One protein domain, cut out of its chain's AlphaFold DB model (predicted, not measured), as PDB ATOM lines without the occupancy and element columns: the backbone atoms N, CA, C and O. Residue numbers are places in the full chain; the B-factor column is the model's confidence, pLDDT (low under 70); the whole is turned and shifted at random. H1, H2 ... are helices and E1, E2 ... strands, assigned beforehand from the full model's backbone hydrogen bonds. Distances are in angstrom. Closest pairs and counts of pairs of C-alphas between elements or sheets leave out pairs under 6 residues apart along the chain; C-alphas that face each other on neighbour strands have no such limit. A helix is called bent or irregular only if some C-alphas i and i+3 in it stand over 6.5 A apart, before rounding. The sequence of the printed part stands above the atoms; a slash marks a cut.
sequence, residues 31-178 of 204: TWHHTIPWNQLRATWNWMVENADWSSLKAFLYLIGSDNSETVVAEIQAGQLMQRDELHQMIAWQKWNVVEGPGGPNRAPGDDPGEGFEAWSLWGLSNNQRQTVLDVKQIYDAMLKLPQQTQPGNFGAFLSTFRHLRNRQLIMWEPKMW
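AT A GLANCE: This is residues 31 to 178 of the 204 residues of an uncharacterized protein of Caballeronia sordidicola (UniProt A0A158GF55). A small ladder of two strands, E1 and E2, stands at one end of an elongated helical body, in which H1, H3, H6 and H7 gather round H2. The long helix H5 runs along one side of the body over H1 and H6, and residues 105 to 110 of the long link before H5 stick out beyond the strands. The printed part has 148 residues with seven named helices and two named strands, in the order E1 H1 H2 H3 H4 E2 H5 H6 H7; the class is mostly helix and the sheet E1 - E2 is antiparallel. The whole is compact, with a radius of gyration of the C-alphas of 15.8 A, and spans 46 by 29 by 28 A.

IN THESE COORDINATES: E1 is residues 31 to 34, with C-alpha 31 at (92.320, 113.241, 131.407), and E2 is residues 98 to 102, 13.0 A long. H1 is residues 38 to 50, 17.9 A; H2 is 54 to 63, 14.0 A; H3 is 69 to 78, 14.3 A; H4 is 84 to 92, 12.1 A. H5 is residues 127 to 148, 32.9 A, from C-alpha 127 at (97.132, 90.332, 128.912); it is irregular, with C-alphas 144 and 147 at 7.3 A. H6 is residues 154 to 160 and H7 is 163 to 167, ending with C-alpha 167 at (83.811, 95.375, 123.045).

HOW THE PARTS SIT: In the sheet, E1 and E2 are antiparallel at 138 degrees, with N 33 and O 99 within hydrogen-bond range at 2.8 A and N 99 and O 33 at 2.9 A. H2 is the hub, touching four helices. H2 and H6 touch at Ser 56 and Gly 156, closest C-alphas 3.6 A, at a shallow tilt of 23 degrees, the same way. H2 and H3 form a hairpin, closest C-alphas Lys 58 and Ser 69 at 5.4 A. H1 touches H2 with residues 45 to 49 alone, closest C-alphas Met 48 and Leu 57 at 5.9 A, also a hairpin. H7 touches H2, closest C-alphas Leu 63 and Arg 166 at 4.8 A. H4 touches H1, closest C-alphas Trp 38 and Ala 92 at 6.3 A. H5 touches H1 with residues 143 to 147 alone, closest C-alphas Thr 44 and Met 143 at 6.2 A. H3 and H5 are apart. In H1, H2, H3, H4 and H6 every O i to N i+4 pair is within hydrogen-bond range; H5 has 15 of 18, and H7 has 0 of 1 with 1 of 2 O i to N i+3 pairs.

THE WHOLE: The C-alphas farthest apart, Ala 78 and Lys 176, are 48.0 A apart. The printed part has no cut; the link from E2 to H5, 24 residues, is long, and the other links between elements are tight. The mean pLDDT of the printed part is 87.6, with residues 104 to 115, 150 to 153 and 178 under 70.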
ATOM      1  N   THR A  31      92.741 113.006 132.786       87.50
ATOM      2  CA  THR A  31      92.320 113.241 131.407       87.50
ATOM      3  C   THR A  31      92.306 111.932 130.616       87.50
ATOM      4  O   THR A  31      92.803 110.897 131.074       87.50
ATOM      5  N   TRP A  32      91.700 111.975 129.434       90.31
ATOM      6  CA  TRP A  32      91.665 110.866 128.488       90.31
ATOM      7  C   TRP A  32      92.746 111.062 127.429       90.31
ATOM      8  O   TRP A  32      92.792 112.097 126.765       90.31
ATOM      9  N   HIS A  33      93.595 110.054 127.260       87.44
ATOM     10  CA  HIS A  33      94.703 110.060 126.314       87.44
ATOM     11  C   HIS A  33      94.388 109.176 125.122       87.44
ATOM     12  O   HIS A  33      94.114 107.986 125.271       87.44
ATOM     13  N   HIS A  34      94.457 109.756 123.933       89.94
ATOM     14  CA  HIS A  34      94.424 109.010 122.685       89.94
ATOM     15  C   HIS A  34      95.754 108.303 122.451       89.94
ATOM     16  O   HIS A  34      96.809 108.917 122.547       89.94
ATOM     17  N   THR A  35      95.688 107.029 122.075       90.50
ATOM     18  CA  THR A  35      96.856 106.280 121.597       90.50
ATOM     19  C   THR A  35      97.131 106.627 120.136       90.50
ATOM     20  O   THR A  35      98.224 107.058 119.791       90.50
ATOM     21  N   ILE A  36      96.119 106.490 119.276       93.06
ATOM     22  CA  ILE A  36      96.106 107.022 117.912       93.06
ATOM     23  C   ILE A  36      95.581 108.454 117.966       93.06
ATOM     24  O   ILE A  36      94.441 108.640 118.411       93.06
ATOM     25  N   PRO A  37      96.349 109.444 117.480       90.88
ATOM     26  CA  PRO A  37      95.956 110.841 117.547       90.88
ATOM     27  C   PRO A  37      94.690 111.119 116.734       90.88
ATOM     28  O   PRO A  37      94.460 110.512 115.683       90.88
ATOM     29  N   TRP A  38      93.889 112.088 117.190       91.44
ATOM     30  CA  TRP A  38      92.628 112.460 116.535       91.44
ATOM     31  C   TRP A  38      92.834 112.826 115.066       91.44
ATOM     32  O   TRP A  38      92.094 112.363 114.204       91.44
ATOM     33  N   ASN A  39      93.891 113.580 114.770       90.62
ATOM     34  CA  ASN A  39      94.214 113.972 113.402       90.62
ATOM     35  C   ASN A  39      94.415 112.763 112.478       90.62
ATOM     36  O   ASN A  39      93.988 112.809 111.326       90.62
ATOM     37  N   GLN A  40      94.998 111.666 112.979       93.50
ATOM     38  CA  GLN A  40      95.156 110.443 112.194       93.50
ATOM     39  C   GLN A  40      93.826 109.704 112.016       93.50
ATOM     40  O   GLN A  40      93.526 109.281 110.901       93.50
ATOM     41  N   LEU A  41      93.015 109.578 113.075       95.00
ATOM     42  CA  LEU A  41      91.677 108.976 112.982       95.00
ATOM     43  C   LEU A  41      90.815 109.719 111.957       95.00
ATOM     44  O   LEU A  41      90.231 109.097 111.071       95.00
ATOM     45  N   ARG A  42      90.807 111.054 112.043       93.75
ATOM     46  CA  ARG A  42      90.107 111.948 111.122       93.75
ATOM     47  C   ARG A  42      90.581 111.763 109.685       93.75
ATOM     48  O   ARG A  42      89.761 111.610 108.787       93.75
ATOM     49  N   ALA A  43      91.896 111.780 109.462       93.62
ATOM     50  CA  ALA A  43      92.470 111.629 108.128       93.62
ATOM     51  C   ALA A  43      92.107 110.272 107.507       93.62
ATOM     52  O   ALA A  43      91.704 110.215 106.350       93.62
ATOM     53  N   THR A  44      92.192 109.190 108.286       95.25
ATOM     54  CA  THR A  44      91.796 107.851 107.837       95.25
ATOM     55  C   THR A  44      90.302 107.771 107.525       95.25
ATOM     56  O   THR A  44      89.933 107.221 106.490       95.25
ATOM     57  N   TRP A  45      89.442 108.330 108.381       96.12
ATOM     58  CA  TRP A  45      87.999 108.382 108.145       96.12
ATOM     59  C   TRP A  45      87.658 109.148 106.859       96.12
ATOM     60  O   TRP A  45      87.003 108.593 105.976       96.12
ATOM     61  N   ASN A  46      88.164 110.378 106.717       95.38
ATOM     62  CA  ASN A  46      87.914 111.207 105.535       95.38
ATOM     63  C   ASN A  46      88.432 110.535 104.262       95.38
ATOM     64  O   ASN A  46      87.721 110.530 103.265       95.38
ATOM     65  N   TRP A  47      89.603 109.887 104.309       94.38
ATOM     66  CA  TRP A  47      90.123 109.142 103.162       94.38
ATOM     67  C   TRP A  47      89.168 108.026 102.720       94.38
ATOM     68  O   TRP A  47      88.922 107.890 101.522       94.38
ATOM     69  N   MET A  48      88.600 107.251 103.656       94.94
ATOM     70  CA  MET A  48      87.648 106.181 103.312       94.94
ATOM     71  C   MET A  48      86.373 106.739 102.672       94.94
ATOM     72  O   MET A  48      85.860 106.145 101.725       94.94
ATOM     73  N   VAL A  49      85.882 107.884 103.160       95.06
ATOM     74  CA  VAL A  49      84.708 108.571 102.599       95.06
ATOM     75  C   VAL A  49      85.009 109.136 101.203       95.06
ATOM     76  O   VAL A  49      84.265 108.871 100.264       95.06
ATOM     77  N   GLU A  50      86.118 109.861 101.043       93.12
ATOM     78  CA  GLU A  50      86.521 110.519  99.788       93.12
ATOM     79  C   GLU A  50      86.820 109.527  98.661       93.12
ATOM     80  O   GLU A  50      86.514 109.797  97.501       93.12
ATOM     81  N   ASN A  51      87.390 108.367  98.996       91.81
ATOM     82  CA  ASN A  51      87.735 107.327  98.025       91.81
ATOM     83  C   ASN A  51      86.620 106.293  97.829       91.81
ATOM     84  O   ASN A  51      86.836 105.289  97.150       91.81
ATOM     85  N   ALA A  52      85.442 106.515  98.422       93.50
ATOM     86  CA  ALA A  52      84.319 105.587  98.359       93.50
ATOM     87  C   ALA A  52      84.684 104.148  98.791       93.50
ATOM     88  O   ALA A  52      84.135 103.169  98.276       93.50
ATOM     89  N   ASP A  53      85.603 103.998  99.755       93.69
ATOM     90  CA  ASP A  53      86.005 102.696 100.296       93.69
ATOM     91  C   ASP A  53      85.010 102.230 101.366       93.69
ATOM     92  O   ASP A  53      85.276 102.186 102.573       93.69
ATOM     93  N   TRP A  54      83.814 101.883 100.898       94.25
ATOM     94  CA  TRP A  54      82.688 101.505 101.748       94.25
ATOM     95  C   TRP A  54      82.946 100.228 102.542       94.25
ATOM     96  O   TRP A  54      82.418 100.077 103.640       94.25
ATOM     97  N   SER A  55      83.771  99.318 102.021       93.19
ATOM     98  CA  SER A  55      84.154  98.098 102.738       93.19
ATOM     99  C   SER A  55      84.982  98.436 103.978       93.19
ATOM    100  O   SER A  55      84.650  98.014 105.092       93.19
ATOM    101  N   SER A  56      86.013  99.271 103.811       95.12
ATOM    102  CA  SER A  56      86.827  99.746 104.930       95.12
ATOM    103  C   SER A  56      86.021 100.595 105.907       95.12
ATOM    104  O   SER A  56      86.145 100.402 107.119       95.12
ATOM    105  N   LEU A  57      85.130 101.456 105.403       96.12
ATOM    106  CA  LEU A  57      84.264 102.281 106.244       96.12
ATOM    107  C   LEU A  57      83.331 101.427 107.117       96.12
ATOM    108  O   LEU A  57      83.221 101.678 108.316       96.12
ATOM    109  N   LYS A  58      82.720 100.369 106.563       96.31
ATOM    110  CA  LYS A  58      81.893  99.417 107.330       96.31
ATOM    111  C   LYS A  58      82.698  98.681 108.394       96.31
ATOM    112  O   LYS A  58      82.245  98.574 109.533       96.31
ATOM    113  N   ALA A  59      83.893  98.201 108.049       95.62
ATOM    114  CA  ALA A  59      84.771  97.530 109.006       95.62
ATOM    115  C   ALA A  59      85.182  98.472 110.151       95.62
ATOM    116  O   ALA A  59      85.167  98.075 111.318       95.62
ATOM    117  N   PHE A  60      85.479  99.735 109.837       96.75
ATOM    118  CA  PHE A  60      85.794 100.752 110.834       96.75
ATOM    119  C   PHE A  60      84.584 101.079 111.719       96.75
ATOM    120  O   PHE A  60      84.699 101.055 112.943       96.75
ATOM    121  N   LEU A  61      83.403 101.289 111.128       97.06
ATOM    122  CA  LEU A  61      82.141 101.490 111.851       97.06
ATOM    123  C   LEU A  61      81.850 100.334 112.812       97.06
ATOM    124  O   LEU A  61      81.481 100.555 113.968       97.06
ATOM    125  N   TYR A  62      82.074  99.100 112.364       95.38
ATOM    126  CA  TYR A  62      81.950  97.936 113.227       95.38
ATOM    127  C   TYR A  62      82.934  97.999 114.405       95.38
ATOM    128  O   TYR A  62      82.546  97.753 115.550       95.38
ATOM    129  N   LEU A  63      84.197  98.333 114.142       95.81
ATOM    130  CA  LEU A  63      85.258  98.387 115.146       95.81
ATOM    131  C   LEU A  63      85.011  99.454 116.224       95.81
ATOM    132  O   LEU A  63      85.339  99.235 117.391       95.81
ATOM    133  N   ILE A  64      84.421 100.595 115.855       94.75
ATOM    134  CA  ILE A  64      84.086 101.678 116.796       94.75
ATOM    135  C   ILE A  64      82.755 101.449 117.535       94.75
ATOM    136  O   ILE A  64      82.366 102.270 118.362       94.75
ATOM    137  N   GLY A  65      82.072 100.329 117.268       93.06
ATOM    138  CA  GLY A  65      80.858  99.926 117.979       93.06
ATOM    139  C   GLY A  65      79.547 100.386 117.348       93.06
ATOM    140  O   GLY A  65      78.526 100.330 118.021       93.06
ATOM    141  N   SER A  66      79.538 100.818 116.082       93.50
ATOM    142  CA  SER A  66      78.282 101.105 115.380       93.50
ATOM    143  C   SER A  66      77.538  99.804 115.081       93.50
ATOM    144  O   SER A  66      78.104  98.859 114.514       93.50
ATOM    145  N   ASP A  67      76.274  99.728 115.492       89.12
ATOM    146  CA  ASP A  67      75.372  98.609 115.186       89.12
ATOM    147  C   ASP A  67      74.745  98.741 113.785       89.12
ATOM    148  O   ASP A  67      74.370  97.740 113.182       89.12
ATOM    149  N   ASN A  68      74.717  99.952 113.216       90.44
ATOM    150  CA  ASN A  68      73.995 100.277 111.979       90.44
ATOM    151  C   ASN A  68      74.935 100.718 110.847       90.44
ATOM    152  O   ASN A  68      74.664 101.690 110.144       90.44
ATOM    153  N   SER A  69      76.064 100.021 110.679       93.56
ATOM    154  CA  SER A  69      77.095 100.399 109.696       93.56
ATOM    155  C   SER A  69      76.557 100.545 108.264       93.56
ATOM    156  O   SER A  69      76.933 101.483 107.569       93.56
ATOM    157  N   GLU A  70      75.636  99.674 107.845       94.12
ATOM    158  CA  GLU A  70      74.964  99.744 106.541       94.12
ATOM    159  C   GLU A  70      74.175 101.046 106.366       94.12
ATOM    160  O   GLU A  70      74.352 101.751 105.375       94.12
ATOM    161  N   THR A  71      73.353 101.397 107.357       95.75
ATOM    162  CA  THR A  71      72.552 102.626 107.345       95.75
ATOM    163  C   THR A  71      73.441 103.862 107.303       95.75
ATOM    164  O   THR A  71      73.221 104.736 106.474       95.75
ATOM    165  N   VAL A  72      74.485 103.913 108.136       96.44
ATOM    166  CA  VAL A  72      75.422 105.048 108.159       96.44
ATOM    167  C   VAL A  72      76.086 105.241 106.795       96.44
ATOM    168  O   VAL A  72      76.175 106.364 106.309       96.44
ATOM    169  N   VAL A  73      76.522 104.157 106.148       96.75
ATOM    170  CA  VAL A  73      77.123 104.235 104.808       96.75
ATOM    171  C   VAL A  73      76.114 104.720 103.772       96.75
ATOM    172  O   VAL A  73      76.455 105.585 102.971       96.75
ATOM    173  N   ALA A  74      74.879 104.212 103.800       96.88
ATOM    174  CA  ALA A  74      73.829 104.651 102.883       96.88
ATOM    175  C   ALA A  74      73.503 106.147 103.054       96.88
ATOM    176  O   ALA A  74      73.370 106.866 102.064       96.88
ATOM    177  N   GLU A  75      73.436 106.638 104.294       96.69
ATOM    178  CA  GLU A  75      73.211 108.059 104.577       96.69
ATOM    179  C   GLU A  75      74.380 108.942 104.104       96.69
ATOM    180  O   GLU A  75      74.147 110.009 103.536       96.69
ATOM    181  N   ILE A  76      75.630 108.492 104.283       96.81
ATOM    182  CA  ILE A  76      76.829 109.187 103.779       96.81
ATOM    183  C   ILE A  76      76.806 109.260 102.248       96.81
ATOM    184  O   ILE A  76      77.009 110.334 101.685       96.81
ATOM    185  N   GLN A  77      76.503 108.146 101.574       96.00
ATOM    186  CA  GLN A  77      76.381 108.092 100.112       96.00
ATOM    187  C   GLN A  77      75.282 109.022  99.584       96.00
ATOM    188  O   GLN A  77      75.443 109.623  98.523       96.00
ATOM    189  N   ALA A  78      74.182 109.159 100.327       96.06
ATOM    190  CA  ALA A  78      73.085 110.060  99.993       96.06
ATOM    191  C   ALA A  78      73.371 111.536 100.336       96.06
ATOM    192  O   ALA A  78      72.592 112.405  99.946       96.06
ATOM    193  N   GLY A  79      74.450 111.837 101.070       94.94
ATOM    194  CA  GLY A  79      74.730 113.182 101.584       94.94
ATOM    195  C   GLY A  79      73.707 113.648 102.624       94.94
ATOM    196  O   GLY A  79      73.400 114.835 102.705       94.94
ATOM    197  N   GLN A  80      73.131 112.709 103.377       95.44
ATOM    198  CA  GLN A  80      72.028 112.935 104.313       95.44
ATOM    199  C   GLN A  80      72.312 112.301 105.681       95.44
ATOM    200  O   GLN A  80      71.404 111.802 106.337       95.44
ATOM    201  N   LEU A  81      73.575 112.309 106.122       94.31
ATOM    202  CA  LEU A  81      73.963 111.764 107.423       94.31
ATOM    203  C   LEU A  81      73.201 112.436 108.573       94.31
ATOM    204  O   LEU A  81      73.334 113.644 108.798       94.31
ATOM    205  N   MET A  82      72.433 111.637 109.319       89.56
ATOM    206  CA  MET A  82      71.505 112.139 110.336       89.56
ATOM    207  C   MET A  82      72.167 112.240 111.715       89.56
ATOM    208  O   MET A  82      72.194 113.310 112.328       89.56
ATOM    209  N   GLN A  83      72.745 111.138 112.206       90.62
ATOM    210  CA  GLN A  83      73.283 111.021 113.574       90.62
ATOM    211  C   GLN A  83      74.741 111.491 113.675       90.62
ATOM    212  O   GLN A  83      75.647 110.738 114.032       90.62
ATOM    213  N   ARG A  84      74.970 112.760 113.323       93.00
ATOM    214  CA  ARG A  84      76.317 113.319 113.129       93.00
ATOM    215  C   ARG A  84      77.126 113.425 114.420       93.00
ATOM    216  O   ARG A  84      78.282 113.013 114.434       93.00
ATOM    217  N   ASP A  85      76.527 113.922 115.498       91.56
ATOM    218  CA  ASP A  85      77.242 114.158 116.761       91.56
ATOM    219  C   ASP A  85      77.638 112.854 117.460       91.56
ATOM    220  O   ASP A  85      78.772 112.711 117.922       91.56
ATOM    221  N   GLU A  86      76.728 111.876 117.495       91.69
ATOM    222  CA  GLU A  86      77.012 110.560 118.070       91.69
ATOM    223  C   GLU A  86      78.109 109.849 117.278       91.69
ATOM    224  O   GLU A  86      79.099 109.403 117.860       91.69
ATOM    225  N   LEU A  87      77.989 109.813 115.947       94.75
ATOM    226  CA  LEU A  87      79.002 109.199 115.100       94.75
ATOM    227  C   LEU A  87      80.352 109.909 115.242       94.75
ATOM    228  O   LEU A  87      81.377 109.246 115.380       94.75
ATOM    229  N   HIS A  88      80.367 111.240 115.292       95.12
ATOM    230  CA  HIS A  88      81.598 111.988 115.512       95.12
ATOM    231  C   HIS A  88      82.258 111.632 116.848       95.12
ATOM    232  O   HIS A  88      83.463 111.375 116.898       95.12
ATOM    233  N   GLN A  89      81.471 111.529 117.926       94.12
ATOM    234  CA  GLN A  89      81.976 111.083 119.221       94.12
ATOM    235  C   GLN A  89      82.506 109.642 119.161       94.12
ATOM    236  O   GLN A  89      83.539 109.364 119.763       94.12
ATOM    237  N   MET A  90      81.878 108.737 118.404       94.69
ATOM    238  CA  MET A  90      82.367 107.363 118.212       94.69
ATOM    239  C   MET A  90      83.671 107.295 117.399       94.69
ATOM    240  O   MET A  90      84.540 106.472 117.704       94.69
ATOM    241  N   ILE A  91      83.841 108.157 116.388       95.50
ATOM    242  CA  ILE A  91      85.073 108.260 115.580       95.50
ATOM    243  C   ILE A  91      86.207 108.914 116.376       95.50
ATOM    244  O   ILE A  91      87.377 108.630 116.129       95.50
ATOM    245  N   ALA A  92      85.904 109.765 117.351       94.25
ATOM    246  CA  ALA A  92      86.933 110.353 118.198       94.25
ATOM    247  C   ALA A  92      87.272 109.472 119.404       94.25
ATOM    248  O   ALA A  92      88.441 109.301 119.727       94.25
ATOM    249  N   TRP A  93      86.282 108.898 120.081       94.56
ATOM    250  CA  TRP A  93      86.441 108.328 121.419       94.56
ATOM    251  C   TRP A  93      86.207 106.818 121.440       94.56
ATOM    252  O   TRP A  93      85.329 106.308 122.144       94.56
ATOM    253  N   GLN A  94      87.029 106.069 120.698       94.81
ATOM    254  CA  GLN A  94      87.016 104.611 120.822       94.81
ATOM    255  C   GLN A  94      87.610 104.177 122.154       94.81
ATOM    256  O   GLN A  94      88.755 104.494 122.467       94.81
ATOM    257  N   LYS A  95      86.878 103.347 122.900       94.50
ATOM    258  CA  LYS A  95      87.362 102.797 124.175       94.50
ATOM    259  C   LYS A  95      88.695 102.058 124.041       94.50
ATOM    260  O   LYS A  95      89.522 102.139 124.937       94.50
ATOM    261  N   TRP A  96      88.900 101.350 122.930       95.06
ATOM    262  CA  TRP A  96      90.137 100.617 122.666       95.06
ATOM    263  C   TRP A  96      91.322 101.528 122.328       95.06
ATOM    264  O   TRP A  96      92.455 101.080 122.441       95.06
ATOM    265  N   ASN A  97      91.081 102.782 121.940       95.06
ATOM    266  CA  ASN A  97      92.117 103.747 121.575       95.06
ATOM    267  C   ASN A  97      92.469 104.714 122.720       95.06
ATOM    268  O   ASN A  97      93.357 105.550 122.567       95.06
ATOM    269  N   VAL A  98      91.761 104.644 123.848       93.38
ATOM    270  CA  VAL A  98      91.843 105.647 124.911       93.38
ATOM    271  C   VAL A  98      92.323 105.030 126.219       93.38
ATOM    272  O   VAL A  98      91.834 103.984 126.655       93.38
ATOM    273  N   VAL A  99      93.253 105.728 126.865       91.12
ATOM    274  CA  VAL A  99      93.814 105.386 128.172       91.12
ATOM    275  C   VAL A  99      93.581 106.546 129.137       91.12
ATOM    276  O   VAL A  99      93.762 107.708 128.783       91.12
ATOM    277  N   GLU A 100      93.167 106.256 130.366       90.94
ATOM    278  CA  GLU A 100      93.136 107.270 131.419       90.94
ATOM    279  C   GLU A 100      94.539 107.548 131.956       90.94
ATOM    280  O   GLU A 100      95.311 106.630 132.250       90.94
ATOM    281  N   GLY A 101      94.835 108.827 132.170       85.25
ATOM    282  CA  GLY A 101      96.099 109.242 132.749       85.25
ATOM    283  C   GLY A 101      96.073 110.630 133.363       85.25
ATOM    284  O   GLY A 101      95.072 111.347 133.259       85.25
ATOM    285  N   PRO A 102      97.186 111.036 133.990       78.06
ATOM    286  CA  PRO A 102      97.332 112.381 134.521       78.06
ATOM    287  C   PRO A 102      97.273 113.429 133.396       78.06
ATOM    288  O   PRO A 102      97.762 113.215 132.289       78.06
ATOM    289  N   GLY A 103      96.678 114.579 133.698       74.44
ATOM    290  CA  GLY A 103      96.614 115.769 132.856       74.44
ATOM    291  C   GLY A 103      97.062 117.029 133.607       74.44
ATOM    292  O   GLY A 103      97.577 116.962 134.726       74.44
ATOM    293  N   GLY A 104      96.848 118.195 132.991       67.81
ATOM    294  CA  GLY A 104      97.094 119.501 133.612       67.81
ATOM    295  C   GLY A 104      98.572 119.752 133.967       67.81
ATOM    296  O   GLY A 104      99.441 119.469 133.144       67.81
ATOM    297  N   PRO A 105      98.891 120.271 135.173       56.12
ATOM    298  CA  PRO A 105     100.255 120.673 135.555       56.12
ATOM    299  C   PRO A 105     101.244 119.503 135.662       56.12
ATOM    300  O   PRO A 105     102.448 119.720 135.761       56.12
ATOM    301  N   ASN A 106     100.750 118.263 135.624       56.44
ATOM    302  CA  ASN A 106     101.585 117.069 135.567       56.44
ATOM    303  C   ASN A 106     102.118 116.780 134.147       56.44
ATOM    304  O   ASN A 106     102.779 115.760 133.958       56.44
ATOM    305  N   ARG A 107     101.851 117.653 133.160       59.56
ATOM    306  CA  ARG A 107     102.323 117.535 131.770       59.56
ATOM    307  C   ARG A 107     103.266 118.660 131.357       59.56
ATOM    308  O   ARG A 107     103.290 119.738 131.951       59.56
ATOM    309  N   ALA A 108     104.031 118.398 130.298       53.44
ATOM    310  CA  ALA A 108     104.789 119.427 129.604       53.44
ATOM    311  C   ALA A 108     103.837 120.350 128.808       53.44
ATOM    312  O   ALA A 108     102.861 119.867 128.234       53.44
ATOM    313  N   PRO A 109     104.103 121.667 128.738       46.72
ATOM    314  CA  PRO A 109     103.355 122.570 127.862       46.72
ATOM    315  C   PRO A 109     103.418 122.116 126.391       46.72
ATOM    316  O   PRO A 109     104.508 121.832 125.895       46.72
ATOM    317  N   GLY A 110     102.273 122.073 125.701       50.06
ATOM    318  CA  GLY A 110     102.167 121.663 124.288       50.06
ATOM    319  C   GLY A 110     102.043 120.154 124.052       50.06
ATOM    320  O   GLY A 110     102.019 119.712 122.911       50.06
ATOM    321  N   ASP A 111     101.968 119.365 125.120       53.59
ATOM    322  CA  ASP A 111     101.704 117.932 125.067       53.59
ATOM    323  C   ASP A 111     100.186 117.707 125.166       53.59
ATOM    324  O   ASP A 111      99.667 117.283 126.198       53.59
ATOM    325  N   ASP A 112      99.433 118.106 124.136       53.78
ATOM    326  CA  ASP A 112      97.988 117.882 124.120       53.78
ATOM    327  C   ASP A 112      97.702 116.385 123.899       53.78
ATOM    328  O   ASP A 112      98.270 115.754 123.000       53.78
ATOM    329  N   PRO A 113      96.837 115.756 124.723       57.97
ATOM    330  CA  PRO A 113      96.550 114.334 124.591       57.97
ATOM    331  C   PRO A 113      95.924 114.084 123.218       57.97
ATOM    332  O   PRO A 113      94.813 114.546 122.954       57.97
ATOM    333  N   GLY A 114      96.628 113.342 122.361       56.84
ATOM    334  CA  GLY A 114      96.150 112.956 121.035       56.84
ATOM    335  C   GLY A 114      96.640 113.780 119.847       56.84
ATOM    336  O   GLY A 114      96.002 113.694 118.795       56.84
ATOM    337  N   GLU A 115      97.742 114.527 119.971       63.66
ATOM    338  CA  GLU A 115      98.437 115.116 118.809       63.66
ATOM    339  C   GLU A 115      99.488 114.182 118.182       63.66
ATOM    340  O   GLU A 115      99.688 114.206 116.967       63.66
ATOM    341  N   GLY A 116     100.106 113.306 118.984       70.62
ATOM    342  CA  GLY A 116     101.048 112.272 118.546       70.62
ATOM    343  C   GLY A 116     100.565 110.853 118.853       70.62
ATOM    344  O   GLY A 116      99.583 110.664 119.569       70.62
ATOM    345  N   PHE A 117     101.250 109.847 118.297       80.06
ATOM    346  CA  PHE A 117     101.050 108.460 118.724       80.06
ATOM    347  C   PHE A 117     101.664 108.249 120.108       80.06
ATOM    348  O   PHE A 117     102.866 108.461 120.282       80.06
ATOM    349  N   GLU A 118     100.854 107.798 121.060       77.69
ATOM    350  CA  GLU A 118     101.289 107.569 122.437       77.69
ATOM    351  C   GLU A 118     101.762 106.122 122.620       77.69
ATOM    352  O   GLU A 118     101.057 105.163 122.295       77.69
ATOM    353  N   ALA A 119     102.977 105.950 123.139       77.38
ATOM    354  CA  ALA A 119     103.547 104.632 123.388       77.38
ATOM    355  C   ALA A 119     103.431 104.281 124.873       77.38
ATOM    356  O   ALA A 119     104.044 104.912 125.728       77.38
ATOM    357  N   TRP A 120     102.692 103.217 125.175       80.00
ATOM    358  CA  TRP A 120     102.428 102.806 126.550       80.00
ATOM    359  C   TRP A 120     103.399 101.741 127.056       80.00
ATOM    360  O   TRP A 120     103.725 100.787 126.345       80.00
ATOM    361  N   SER A 121     103.790 101.834 128.331       81.25
ATOM    362  CA  SER A 121     104.423 100.710 129.023       81.25
ATOM    363  C   SER A 121     103.440  99.542 129.127       81.25
ATOM    364  O   SER A 121     102.282  99.708 129.505       81.25
ATOM    365  N   LEU A 122     103.911  98.329 128.830       84.12
ATOM    366  CA  LEU A 122     103.108  97.109 128.972       84.12
ATOM    367  C   LEU A 122     103.101  96.563 130.411       84.12
ATOM    368  O   LEU A 122     102.427  95.570 130.702       84.12
ATOM    369  N   TRP A 123     103.862  97.180 131.316       81.69
ATOM    370  CA  TRP A 123     103.931  96.782 132.717       81.69
ATOM    371  C   TRP A 123     102.644  97.147 133.458       81.69
ATOM    372  O   TRP A 123     102.014  98.159 133.185       81.69
ATOM    373  N   GLY A 124     102.219  96.285 134.384       81.50
ATOM    374  CA  GLY A 124     100.953  96.444 135.115       81.50
ATOM    375  C   GLY A 124      99.698  96.116 134.306       81.50
ATOM    376  O   GLY A 124      98.714  95.668 134.884       81.50
ATOM    377  N   LEU A 125      99.747  96.221 132.977       87.56
ATOM    378  CA  LEU A 125      98.635  95.832 132.116       87.56
ATOM    379  C   LEU A 125      98.351  94.328 132.191       87.56
ATOM    380  O   LEU A 125      99.270  93.501 132.135       87.56
ATOM    381  N   SER A 126      97.064  93.984 132.214       91.00
ATOM    382  CA  SER A 126      96.578  92.624 131.960       91.00
ATOM    383  C   SER A 126      96.891  92.182 130.525       91.00
ATOM    384  O   SER A 126      97.058  93.012 129.630       91.00
ATOM    385  N   ASN A 127      96.890  90.871 130.262       92.19
ATOM    386  CA  ASN A 127      97.132  90.332 128.912       92.19
ATOM    387  C   ASN A 127      96.193  90.941 127.855       92.19
ATOM    388  O   ASN A 127      96.620  91.261 126.751       92.19
ATOM    389  N   ASN A 128      94.930  91.173 128.219       92.56
ATOM    390  CA  ASN A 128      93.938  91.794 127.344       92.56
ATOM    391  C   ASN A 128      94.261  93.255 127.002       92.56
ATOM    392  O   ASN A 128      94.088  93.673 125.856       92.56
ATOM    393  N   GLN A 129      94.726  94.030 127.983       93.19
ATOM    394  CA  GLN A 129      95.118  95.425 127.778       93.19
ATOM    395  C   GLN A 129      96.412  95.518 126.965       93.19
ATOM    396  O   GLN A 129      96.480  96.318 126.037       93.19
ATOM    397  N   ARG A 130      97.397  94.648 127.236       92.50
ATOM    398  CA  ARG A 130      98.627  94.562 126.428       92.50
ATOM    399  C   ARG A 130      98.313  94.273 124.969       92.50
ATOM    400  O   ARG A 130      98.796  94.986 124.098       92.50
ATOM    401  N   GLN A 131      97.470  93.271 124.715       94.44
ATOM    402  CA  GLN A 131      97.057  92.943 123.354       94.44
ATOM    403  C   GLN A 131      96.352  94.129 122.690       94.44
ATOM    404  O   GLN A 131      96.654  94.448 121.552       94.44
ATOM    405  N   THR A 132      95.487  94.836 123.425       95.31
ATOM    406  CA  THR A 132      94.807  96.037 122.914       95.31
ATOM    407  C   THR A 132      95.811  97.104 122.473       95.31
ATOM    408  O   THR A 132      95.737  97.562 121.341       95.31
ATOM    409  N   VAL A 133      96.798  97.449 123.306       92.00
ATOM    410  CA  VAL A 133      97.834  98.438 122.949       92.00
ATOM    411  C   VAL A 133      98.634  98.006 121.710       92.00
ATOM    412  O   VAL A 133      98.894  98.820 120.823       92.00
ATOM    413  N   LEU A 134      98.998  96.723 121.617       92.88
ATOM    414  CA  LEU A 134      99.731  96.175 120.469       92.88
ATOM    415  C   LEU A 134      98.893  96.163 119.183       92.88
ATOM    416  O   LEU A 134      99.415  96.431 118.100       92.88
ATOM    417  N   ASP A 135      97.601  95.873 119.282       96.50
ATOM    418  CA  ASP A 135      96.679  95.907 118.147       96.50
ATOM    419  C   ASP A 135      96.477  97.340 117.647       96.50
ATOM    420  O   ASP A 135      96.519  97.597 116.447       96.50
ATOM    421  N   VAL A 136      96.346  98.300 118.564       95.88
ATOM    422  CA  VAL A 136      96.217  99.724 118.233       95.88
ATOM    423  C   VAL A 136      97.458 100.257 117.521       95.88
ATOM    424  O   VAL A 136      97.331 100.989 116.541       95.88
ATOM    425  N   LYS A 137      98.658  99.831 117.936       93.62
ATOM    426  CA  LYS A 137      99.911 100.119 117.218       93.62
ATOM    427  C   LYS A 137      99.865  99.607 115.772       93.62
ATOM    428  O   LYS A 137     100.238 100.338 114.859       93.62
ATOM    429  N   GLN A 138      99.395  98.378 115.553       95.50
ATOM    430  CA  GLN A 138      99.280  97.806 114.204       95.50
ATOM    431  C   GLN A 138      98.247  98.552 113.352       95.50
ATOM    432  O   GLN A 138      98.499  98.815 112.175       95.50
ATOM    433  N   ILE A 139      97.111  98.933 113.945       96.75
ATOM    434  CA  ILE A 139      96.092  99.754 113.281       96.75
ATOM    435  C   ILE A 139      96.682 101.102 112.867       96.75
ATOM    436  O   ILE A 139      96.536 101.493 111.710       96.75
ATOM    437  N   TYR A 140      97.404 101.775 113.764       95.44
ATOM    438  CA  TYR A 140      98.083 103.036 113.465       95.44
ATOM    439  C   TYR A 140      99.070 102.910 112.300       95.44
ATOM    440  O   TYR A 140      99.030 103.698 111.356       95.44
ATOM    441  N   ASP A 141      99.919 101.881 112.321       93.12
ATOM    442  CA  ASP A 141     100.912 101.657 111.269       93.12
ATOM    443  C   ASP A 141     100.257 101.390 109.901       93.12
ATOM    444  O   ASP A 141     100.817 101.753 108.863       93.12
ATOM    445  N   ALA A 142      99.072 100.771 109.879       93.75
ATOM    446  CA  ALA A 142      98.283 100.596 108.661       93.75
ATOM    447  C   ALA A 142      97.615 101.907 108.205       93.75
ATOM    448  O   ALA A 142      97.630 102.205 107.009       93.75
ATOM    449  N   MET A 143      97.104 102.718 109.137       94.69
ATOM    450  CA  MET A 143      96.528 104.043 108.857       94.69
ATOM    451  C   MET A 143      97.539 104.997 108.208       94.69
ATOM    452  O   MET A 143      97.186 105.723 107.281       94.69
ATOM    453  N   LEU A 144      98.806 104.961 108.632       91.06
ATOM    454  CA  LEU A 144      99.876 105.771 108.032       91.06
ATOM    455  C   LEU A 144     100.174 105.402 106.570       91.06
ATOM    456  O   LEU A 144     100.652 106.233 105.800       91.06
ATOM    457  N   LYS A 145      99.901 104.154 106.179       90.00
ATOM    458  CA  LYS A 145     100.164 103.638 104.827       90.00
ATOM    459  C   LYS A 145      98.965 103.782 103.895       90.00
ATOM    460  O   LYS A 145      99.112 103.553 102.700       90.00
ATOM    461  N   LEU A 146      97.800 104.161 104.421       86.75
ATOM    462  CA  LEU A 146      96.549 104.266 103.670       86.75
ATOM    463  C   LEU A 146      96.672 105.132 102.403       86.75
ATOM    464  O   LEU A 146      96.290 104.650 101.340       86.75
ATOM    465  N   PRO A 147      97.288 106.336 102.444       80.81
ATOM    466  CA  PRO A 147      97.416 107.177 101.251       80.81
ATOM    467  C   PRO A 147      98.280 106.567 100.138       80.81
ATOM    468  O   PRO A 147      98.245 107.035  99.007       80.81
ATOM    469  N   GLN A 148      99.081 105.545 100.455       81.31
ATOM    470  CA  GLN A 148      99.941 104.838  99.502       81.31
ATOM    471  C   GLN A 148      99.233 103.625  98.879       81.31
ATOM    472  O   GLN A 148      99.782 102.989  97.978       81.31
ATOM    473  N   GLN A 149      98.040 103.262  99.364       73.38
ATOM    474  CA  GLN A 149      97.294 102.125  98.840       73.38
ATOM    475  C   GLN A 149      96.638 102.490  97.507       73.38
ATOM    476  O   GLN A 149      95.927 103.482  97.392       73.38
ATOM    477  N   THR A 150      96.863 101.654  96.496       60.09
ATOM    478  CA  THR A 150      96.311 101.823  95.141       60.09
ATOM    479  C   THR A 150      95.024 101.031  94.910       60.09
ATOM    480  O   THR A 150      94.419 101.154  93.849       60.09
ATOM    481  N   GLN A 151      94.612 100.200  95.873       63.22
ATOM    482  CA  GLN A 151      93.433  99.340  95.782       63.22
ATOM    483  C   GLN A 151      92.545  99.529  97.023       63.22
ATOM    484  O   GLN A 151      93.018  99.252  98.133       63.22
ATOM    485  N   PRO A 152      91.284  99.973  96.864       66.44
ATOM    486  CA  PRO A 152      90.338 100.096  97.972       66.44
ATOM    487  C   PRO A 152      89.982  98.719  98.568       66.44
ATOM    488  O   PRO A 152      90.008  97.700  97.879       66.44
ATOM    489  N   GLY A 153      89.653  98.678  99.863       67.44
ATOM    490  CA  GLY A 153      89.134  97.491 100.557       67.44
ATOM    491  C   GLY A 153      90.160  96.616 101.297       67.44
ATOM    492  O   GLY A 153      89.776  95.863 102.195       67.44
ATOM    493  N   ASN A 154      91.463  96.740 101.012       84.06
ATOM    494  CA  ASN A 154      92.508  96.001 101.744       84.06
ATOM    495  C   ASN A 154      92.565  96.391 103.227       84.06
ATOM    496  O   ASN A 154      92.796  95.548 104.099       84.06
ATOM    497  N   PHE A 155      92.319  97.665 103.526       91.62
ATOM    498  CA  PHE A 155      92.286  98.147 104.899       91.62
ATOM    499  C   PHE A 155      91.103  97.573 105.689       91.62
ATOM    500  O   PHE A 155      91.289  97.147 106.825       91.62
ATOM    501  N   GLY A 156      89.915  97.456 105.091       93.38
ATOM    502  CA  GLY A 156      88.747  96.845 105.731       93.38
ATOM    503  C   GLY A 156      88.948  95.378 106.106       93.38
ATOM    504  O   GLY A 156      88.597  94.961 107.216       93.38
ATOM    505  N   ALA A 157      89.579  94.597 105.222       93.12
ATOM    506  CA  ALA A 157      89.950  93.212 105.519       93.12
ATOM    507  C   ALA A 157      90.929  93.134 106.703       93.12
ATOM    508  O   ALA A 157      90.748  92.319 107.610       93.12
ATOM    509  N   PHE A 158      91.917  94.031 106.738       95.06
ATOM    510  CA  PHE A 158      92.849  94.156 107.856       95.06
ATOM    511  C   PHE A 158      92.142  94.550 109.164       95.06
ATOM    512  O   PHE A 158      92.309  93.861 110.171       95.06
ATOM    513  N   LEU A 159      91.286  95.580 109.160       95.62
ATOM    514  CA  LEU A 159      90.515  96.009 110.336       95.62
ATOM    515  C   LEU A 159      89.640  94.884 110.903       95.62
ATOM    516  O   LEU A 159      89.499  94.752 112.120       95.62
ATOM    517  N   SER A 160      89.097  94.028 110.036       94.81
ATOM    518  CA  SER A 160      88.255  92.894 110.434       94.81
ATOM    519  C   SER A 160      88.996  91.857 111.290       94.81
ATOM    520  O   SER A 160      88.365  91.144 112.077       94.81
ATOM    521  N   THR A 161      90.333  91.801 111.211       96.81
ATOM    522  CA  THR A 161      91.157  90.953 112.094       96.81
ATOM    523  C   THR A 161      91.165  91.442 113.550       96.81
ATOM    524  O   THR A 161      91.438  90.656 114.454       96.81
ATOM    525  N   PHE A 162      90.757  92.694 113.795       96.75
ATOM    526  CA  PHE A 162      90.702  93.332 115.114       96.75
ATOM    527  C   PHE A 162      89.287  93.436 115.695       96.75
ATOM    528  O   PHE A 162      89.046  94.201 116.628       96.75
ATOM    529  N   ARG A 163      88.325  92.656 115.183       93.88
ATOM    530  CA  ARG A 163      86.915  92.688 115.624       93.88
ATOM    531  C   ARG A 163      86.718  92.554 117.139       93.88
ATOM    532  O   ARG A 163      85.735  93.054 117.681       93.88
ATOM    533  N   HIS A 164      87.648  91.900 117.840       94.06
ATOM    534  CA  HIS A 164      87.620  91.757 119.299       94.06
ATOM    535  C   HIS A 164      87.796  93.086 120.045       94.06
ATOM    536  O   HIS A 164      87.428  93.163 121.218       94.06
ATOM    537  N   LEU A 165      88.318  94.134 119.396       96.25
ATOM    538  CA  LEU A 165      88.462  95.456 120.001       96.25
ATOM    539  C   LEU A 165      87.121  96.171 120.216       96.25
ATOM    540  O   LEU A 165      87.020  96.958 121.157       96.25
ATOM    541  N   ARG A 166      86.078  95.856 119.428       94.56
ATOM    542  CA  ARG A 166      84.742  96.492 119.497       94.56
ATOM    543  C   ARG A 166      84.191  96.577 120.923       94.56
ATOM    544  O   ARG A 166      83.631  97.592 121.321       94.56
ATOM    545  N   ASN A 167      84.380  95.514 121.702       89.44
ATOM    546  CA  ASN A 167      83.811  95.375 123.045       89.44
ATOM    547  C   ASN A 167      84.821  95.649 124.169       89.44
ATOM    548  O   ASN A 167      84.548  95.354 125.339       89.44
ATOM    549  N   ARG A 168      86.006  96.182 123.845       92.94
ATOM    550  CA  ARG A 168      87.006  96.518 124.860       92.94
ATOM    551  C   ARG A 168      86.507  97.656 125.742       92.94
ATOM    552  O   ARG A 168      85.821  98.579 125.305       92.94
ATOM    553  N   GLN A 169      86.860  97.559 127.016       92.06
ATOM    554  CA  GLN A 169      86.645  98.633 127.971       92.06
ATOM    555  C   GLN A 169      87.806  99.620 127.914       92.06
ATOM    556  O   GLN A 169      88.871  99.296 127.387       92.06
ATOM    557  N   LEU A 170      87.579 100.806 128.472       92.44
ATOM    558  CA  LEU A 170      88.631 101.793 128.672       92.44
ATOM    559  C   LEU A 170      89.772 101.183 129.479       92.44
ATOM    560  O   LEU A 170      89.543 100.439 130.439       92.44
ATOM    561  N   ILE A 171      90.996 101.522 129.098       92.62
ATOM    562  CA  ILE A 171      92.154 101.225 129.926       92.62
ATOM    563  C   ILE A 171      92.223 102.327 130.981       92.62
ATOM    564  O   ILE A 171      92.613 103.455 130.695       92.62
ATOM    565  N   MET A 172      91.777 101.999 132.190       91.44
ATOM    566  CA  MET A 172      91.880 102.898 133.339       91.44
ATOM    567  C   MET A 172      93.337 103.030 133.782       91.44
ATOM    568  O   MET A 172      94.171 102.179 133.455       91.44
ATOM    569  N   TRP A 173      93.627 104.089 134.533       84.44
ATOM    570  CA  TRP A 173      94.973 104.370 135.002       84.44
ATOM    571  C   TRP A 173      95.567 103.185 135.775       84.44
ATOM    572  O   TRP A 173      94.984 102.688 136.738       84.44
ATOM    573  N   GLU A 174      96.761 102.763 135.362       83.12
ATOM    574  CA  GLU A 174      97.585 101.774 136.052       83.12
ATOM    575  C   GLU A 174      98.949 102.414 136.334       83.12
ATOM    576  O   GLU A 174      99.675 102.691 135.378       83.12
ATOM    577  N   PRO A 175      99.335 102.645 137.602       76.81
ATOM    578  CA  PRO A 175     100.597 103.298 137.941       76.81
ATOM    579  C   PRO A 175     101.794 102.756 137.157       76.81
ATOM    580  O   PRO A 175     102.553 103.537 136.609       76.81
ATOM    581  N   LYS A 176     101.901 101.432 136.985       75.69
ATOM    582  CA  LYS A 176     103.032 100.795 136.283       75.69
ATOM    583  C   LYS A 176     103.058 101.017 134.771       75.69
ATOM    584  O   LYS A 176     104.123 100.950 134.154       75.69
ATOM    585  N   MET A 177     101.903 101.292 134.172       75.56
ATOM    586  CA  MET A 177     101.800 101.747 132.781       75.56
ATOM    587  C   MET A 177     102.376 103.162 132.635       75.56
ATOM    588  O   MET A 177     102.911 103.524 131.589       75.56
ATOM    589  N   TRP A 178     102.300 103.926 133.721       69.44
ATOM    590  CA  TRP A 178     102.714 105.314 133.838       69.44
ATOM    591  C   TRP A 178     103.983 105.494 134.685       69.44
ATOM    592  O   TRP A 178     104.355 106.628 134.947       69.44
TER     593      TRP A 178